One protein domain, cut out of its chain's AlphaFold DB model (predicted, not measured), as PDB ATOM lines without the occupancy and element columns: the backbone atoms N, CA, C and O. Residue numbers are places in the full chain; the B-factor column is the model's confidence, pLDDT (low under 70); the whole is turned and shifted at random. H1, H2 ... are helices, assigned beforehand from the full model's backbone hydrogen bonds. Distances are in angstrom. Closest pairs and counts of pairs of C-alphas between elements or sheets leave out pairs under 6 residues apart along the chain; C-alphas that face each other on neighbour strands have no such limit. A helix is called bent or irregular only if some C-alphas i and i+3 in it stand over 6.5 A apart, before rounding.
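Overview. This is residues 4 to 45 of the 234 residues of an uncharacterized protein of Planctomycetes bacterium Pan189 (UniProt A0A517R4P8). One long helix, H2, makes most of the length of this rod, and a short helix turns off about perpendicular at each of its ends, H1 before it and H3 after it. The two short helices stay apart from each other, with the length of H2 between them, and no further layer covers H2. The printed part has 42 residues with three named helices, in the order H1, H2, H3 along the chain, and no named strand; the class is all helix. The whole is extended, with a radius of gyration of the C-alphas of 15.1 A, and the C-alphas span 44 by 18 by 12 A along their three main axes.

Along the chain. The longest helix, H2, holds residues 15 to 36 and measures 31.3 A from C-alpha 15 at (79.701, 46.777, 26.596) to C-alpha 36 at (61.668, 22.009, 33.140). Before it comes H1, residues 4 to 11, 10.6 A from first to last C-alpha, with C-alpha 4 at (89.611, 40.652, 41.931). After it comes H3, residues 39 to 44, a short helix whose C-alpha 44 is at (67.377, 15.819, 23.115). No helix is bent or irregular.

Arrangement. H2 and H3 touch only at the corner by their link, with 4 pairs of C-alphas within 8 A. The closest C-alphas of the two are those of Gly 34 and Ile 40, 4.6 A apart, and H2 touches H3 with residues 31 to 35 alone. Their lines are about perpendicular, at 87 degrees. At the other end, H1 and H2 are close but not clearly touching, with 1 pair of C-alphas within 8 A, those of Gly 11 and Ile 17 at 6.6 A. Their lines are about perpendicular, at 77 degrees, and their centres are 21.0 A apart. H1 and H3 are apart. In H1, H2 and H3 every O i to N i+4 pair is within hydrogen-bond range.

Size, cuts and confidence. The two C-alphas farthest apart are those of Lys 6 and Asp 45, 44.6 A. The printed part has no cut, and it runs from residue 4 to residue 45 of a full chain of 234 residues. Both links, H1 to H2 with 3 residues and H2 to H3 with 2 residues, are tight. Residues 4 to 11, which belong to H1, stand free, and so do residues 13 to 20, of which 15 to 20 belong to H2, and residues 22 to 29 of H2. The mean pLDDT of the printed part is 72.9; 15 residues are under 70, namely residue 4, residues 6 to 11 and residues 38 to 45. The mean is 83 in H2, 68 in H1 and 49 in H3.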
ATOM      1  N   ILE A   4      90.657  41.327  42.717       68.06
ATOM      2  CA  ILE A   4      89.611  40.652  41.931       68.06
ATOM      3  C   ILE A   4      88.345  41.526  41.822       68.06
ATOM      4  O   ILE A   4      87.742  41.643  40.759       68.06
ATOM      5  N   VAL A   5      87.957  42.223  42.894       70.38
ATOM      6  CA  VAL A   5      86.760  43.086  42.893       70.38
ATOM      7  C   VAL A   5      86.973  44.348  42.043       70.38
ATOM      8  O   VAL A   5      86.019  44.867  41.458       70.38
ATOM      9  N   LYS A   6      88.219  44.831  41.915       68.19
ATOM     10  CA  LYS A   6      88.559  45.942  41.007       68.19
ATOM     11  C   LYS A   6      88.549  45.501  39.540       68.19
ATOM     12  O   LYS A   6      87.988  46.223  38.717       68.19
ATOM     13  N   THR A   7      89.103  44.333  39.203       66.00
ATOM     14  CA  THR A   7      89.075  43.821  37.819       66.00
ATOM     15  C   THR A   7      87.653  43.494  37.361       66.00
ATOM     16  O   THR A   7      87.283  43.903  36.260       66.00
ATOM     17  N   PHE A   8      86.804  42.907  38.215       65.12
ATOM     18  CA  PHE A   8      85.374  42.733  37.912       65.12
ATOM     19  C   PHE A   8      84.635  44.068  37.700       65.12
ATOM     20  O   PHE A   8      83.906  44.202  36.717       65.12
ATOM     21  N   ARG A   9      84.851  45.088  38.551       67.50
ATOM     22  CA  ARG A   9      84.257  46.429  38.344       67.50
ATOM     23  C   ARG A   9      84.708  47.087  37.035       67.50
ATOM     24  O   ARG A   9      83.885  47.712  36.373       67.50
ATOM     25  N   SER A  10      85.978  46.936  36.657       68.50
ATOM     26  CA  SER A  10      86.508  47.454  35.388       68.50
ATOM     27  C   SER A  10      85.877  46.743  34.183       68.50
ATOM     28  O   SER A  10      85.299  47.389  33.305       68.50
ATOM     29  N   GLY A  11      85.880  45.404  34.188       67.81
ATOM     30  CA  GLY A  11      85.273  44.591  33.130       67.81
ATOM     31  C   GLY A  11      83.784  44.880  32.926       67.81
ATOM     32  O   GLY A  11      83.319  44.928  31.787       67.81
ATOM     33  N   TRP A  12      83.043  45.178  34.000       72.31
ATOM     34  CA  TRP A  12      81.616  45.500  33.919       72.31
ATOM     35  C   TRP A  12      81.292  46.818  33.191       72.31
ATOM     36  O   TRP A  12      80.130  47.048  32.857       72.31
ATOM     37  N   ASN A  13      82.268  47.682  32.895       79.75
ATOM     38  CA  ASN A  13      82.051  48.851  32.031       79.75
ATOM     39  C   ASN A  13      82.257  48.569  30.534       79.75
ATOM     40  O   ASN A  13      81.833  49.375  29.705       79.75
ATOM     41  N   ASN A  14      82.811  47.414  30.155       85.19
ATOM     42  CA  ASN A  14      82.904  47.029  28.752       85.19
ATOM     43  C   ASN A  14      81.548  46.500  28.242       85.19
ATOM     44  O   ASN A  14      81.054  45.468  28.701       85.19
ATOM     45  N   ARG A  15      80.969  47.177  27.237       82.50
ATOM     46  CA  ARG A  15      79.701  46.777  26.596       82.50
ATOM     47  C   ARG A  15      79.707  45.325  26.106       82.50
ATOM     48  O   ARG A  15      78.702  44.637  26.248       82.50
ATOM     49  N   TRP A  16      80.841  44.834  25.604       83.00
ATOM     50  CA  TRP A  16      80.971  43.464  25.103       83.00
ATOM     51  C   TRP A  16      80.880  42.419  26.221       83.00
ATOM     52  O   TRP A  16      80.236  41.390  26.041       83.00
ATOM     53  N   ILE A  17      81.437  42.714  27.401       82.81
ATOM     54  CA  ILE A  17      81.332  41.839  28.579       82.81
ATOM     55  C   ILE A  17      79.886  41.817  29.092       82.81
ATOM     56  O   ILE A  17      79.375  40.744  29.412       82.81
ATOM     57  N   ARG A  18      79.180  42.960  29.082       80.19
ATOM     58  CA  ARG A  18      77.738  43.005  29.399       80.19
ATOM     59  C   ARG A  18      76.924  42.122  28.451       80.19
ATOM     60  O   ARG A  18      76.151  41.297  28.928       80.19
ATOM     61  N   PHE A  19      77.122  42.245  27.135       85.62
ATOM     62  CA  PHE A  19      76.414  41.409  26.157       85.62
ATOM     63  C   PHE A  19      76.733  39.916  26.311       85.62
ATOM     64  O   PHE A  19      75.813  39.104  26.269       85.62
ATOM     65  N   ALA A  20      77.994  39.548  26.565       83.25
ATOM     66  CA  ALA A  20      78.381  38.157  26.806       83.25
ATOM     67  C   ALA A  20      77.700  37.567  28.056       83.25
ATOM     68  O   ALA A  20      77.152  36.467  27.995       83.25
ATOM     69  N   VAL A  21      77.667  38.306  29.172       83.19
ATOM     70  CA  VAL A  21      77.013  37.854  30.416       83.19
ATOM     71  C   VAL A  21      75.488  37.796  30.272       83.19
ATOM     72  O   VAL A  21      74.875  36.830  30.722       83.19
ATOM     73  N   ILE A  22      74.868  38.770  29.598       86.19
ATOM     74  CA  ILE A  22      73.425  38.752  29.302       86.19
ATOM     75  C   ILE A  22      73.075  37.558  28.400       86.19
ATOM     76  O   ILE A  22      72.125  36.836  28.696       86.19
ATOM     77  N   GLY A  23      73.868  37.289  27.358       86.94
ATOM     78  CA  GLY A  23      73.696  36.117  26.493       86.94
ATOM     79  C   GLY A  23      73.840  34.793  27.249       86.94
ATOM     80  O   GLY A  23      73.003  33.906  27.093       86.94
ATOM     81  N   LEU A  24      74.841  34.680  28.131       90.56
ATOM     82  CA  LEU A  24      75.045  33.504  28.985       90.56
ATOM     83  C   LEU A  24      73.856  33.264  29.933       90.56
ATOM     84  O   LEU A  24      73.437  32.118  30.108       90.56
ATOM     85  N   LEU A  25      73.306  34.332  30.524       88.12
ATOM     86  CA  LEU A  25      72.144  34.274  31.415       88.12
ATOM     87  C   LEU A  25      70.863  33.894  30.664       88.12
ATOM     88  O   LEU A  25      70.156  32.994  31.110       88.12
ATOM     89  N   ILE A  26      70.585  34.510  29.510       87.12
ATOM     90  CA  ILE A  26      69.434  34.149  28.664       87.12
ATOM     91  C   ILE A  26      69.552  32.688  28.208       87.12
ATOM     92  O   ILE A  26      68.578  31.941  28.309       87.12
ATOM     93  N   GLY A  27      70.749  32.253  27.801       84.81
ATOM     94  CA  GLY A  27      71.037  30.861  27.455       84.81
ATOM     95  C   GLY A  27      70.748  29.895  28.606       84.81
ATOM     96  O   GLY A  27      70.036  28.913  28.408       84.81
ATOM     97  N   HIS A  28      71.213  30.193  29.825       86.06
ATOM     98  CA  HIS A  28      70.916  29.376  31.012       86.06
ATOM     99  C   HIS A  28      69.426  29.361  31.372       86.06
ATOM    100  O   HIS A  28      68.895  28.300  31.697       86.06
ATOM    101  N   VAL A  29      68.734  30.502  31.295       83.38
ATOM    102  CA  VAL A  29      67.294  30.584  31.588       83.38
ATOM    103  C   VAL A  29      66.487  29.783  30.566       83.38
ATOM    104  O   VAL A  29      65.604  29.026  30.969       83.38
ATOM    105  N   MET A  30      66.813  29.875  29.271       79.25
ATOM    106  CA  MET A  30      66.173  29.063  28.230       79.25
ATOM    107  C   MET A  30      66.510  27.574  28.355       79.25
ATOM    108  O   MET A  30      65.611  26.748  28.196       79.25
ATOM    109  N   LEU A  31      67.750  27.215  28.712       80.88
ATOM    110  CA  LEU A  31      68.132  25.826  28.986       80.88
ATOM    111  C   LEU A  31      67.317  25.258  30.161       80.88
ATOM    112  O   LEU A  31      66.708  24.196  30.047       80.88
ATOM    113  N   TYR A  32      67.247  25.996  31.270       84.75
ATOM    114  CA  TYR A  32      66.508  25.608  32.470       84.75
ATOM    115  C   TYR A  32      64.999  25.481  32.210       84.75
ATOM    116  O   TYR A  32      64.405  24.454  32.547       84.75
ATOM    117  N   TRP A  33      64.378  26.471  31.561       77.56
ATOM    118  CA  TRP A  33      62.961  26.411  31.180       77.56
ATOM    119  C   TRP A  33      62.673  25.278  30.193       77.56
ATOM    120  O   TRP A  33      61.675  24.573  30.341       77.56
ATOM    121  N   GLY A  34      63.554  25.063  29.217       74.12
ATOM    122  CA  GLY A  34      63.400  23.999  28.235       74.12
ATOM    123  C   GLY A  34      63.553  22.598  28.828       74.12
ATOM    124  O   GLY A  34      62.840  21.682  28.413       74.12
ATOM    125  N   MET A  35      64.425  22.416  29.824       73.81
ATOM    126  CA  MET A  35      64.479  21.177  30.610       73.81
ATOM    127  C   MET A  35      63.212  21.011  31.459       73.81
ATOM    128  O   MET A  35      62.559  19.972  31.377       73.81
ATOM    129  N   ARG A  36      62.819  22.046  32.219       73.06
ATOM    130  CA  ARG A  36      61.668  22.009  33.140       73.06
ATOM    131  C   ARG A  36      60.339  21.729  32.433       73.06
ATOM    132  O   ARG A  36      59.533  20.962  32.947       73.06
ATOM    133  N   ASN A  37      60.135  22.300  31.247       70.69
ATOM    134  CA  ASN A  37      58.927  22.098  30.440       70.69
ATOM    135  C   ASN A  37      59.052  20.916  29.459       70.69
ATOM    136  O   ASN A  37      58.161  20.690  28.640       70.69
ATOM    137  N   GLY A  38      60.166  20.175  29.497       56.41
ATOM    138  CA  GLY A  38      60.412  19.022  28.635       56.41
ATOM    139  C   GLY A  38      60.540  19.339  27.140       56.41
ATOM    140  O   GLY A  38      60.507  18.413  26.338       56.41
ATOM    141  N   SER A  39      60.690  20.603  26.730       60.22
ATOM    142  CA  SER A  39      60.841  20.995  25.318       60.22
ATOM    143  C   SER A  39      62.275  20.840  24.805       60.22
ATOM    144  O   SER A  39      62.459  20.347  23.697       60.22
ATOM    145  N   ILE A  40      63.291  21.130  25.625       53.44
ATOM    146  CA  ILE A  40      64.670  20.657  25.384       53.44
ATOM    147  C   ILE A  40      64.768  19.162  25.683       53.44
ATOM    148  O   ILE A  40      65.512  18.462  25.008       53.44
ATOM    149  N   GLY A  41      63.918  18.653  26.584       47.44
ATOM    150  CA  GLY A  41      63.616  17.224  26.659       47.44
ATOM    151  C   GLY A  41      63.287  16.658  25.275       47.44
ATOM    152  O   GLY A  41      63.967  15.750  24.841       47.44
ATOM    153  N   ARG A  42      62.352  17.263  24.528       44.78
ATOM    154  CA  ARG A  42      61.999  16.863  23.151       44.78
ATOM    155  C   ARG A  42      63.057  17.157  22.083       44.78
ATOM    156  O   ARG A  42      63.005  16.538  21.029       44.78
ATOM    157  N   LEU A  43      63.976  18.093  22.320       42.81
ATOM    158  CA  LEU A  43      65.075  18.396  21.393       42.81
ATOM    159  C   LEU A  43      66.262  17.429  21.565       42.81
ATOM    160  O   LEU A  43      66.996  17.180  20.616       42.81
ATOM    161  N   LEU A  44      66.430  16.887  22.776       46.03
ATOM    162  CA  LEU A  44      67.377  15.819  23.115       46.03
ATOM    163  C   LEU A  44      66.722  14.428  23.134       46.03
ATOM    164  O   LEU A  44      67.430  13.425  23.230       46.03
ATOM    165  N   ASP A  45      65.397  14.353  22.983       42.12
ATOM    166  CA  ASP A  45      64.670  13.142  22.616       42.12
ATOM    167  C   ASP A  45      65.030  12.790  21.162       42.12
ATOM    168  O   ASP A  45      64.214  12.894  20.242       42.12
TER     169      ASP A  45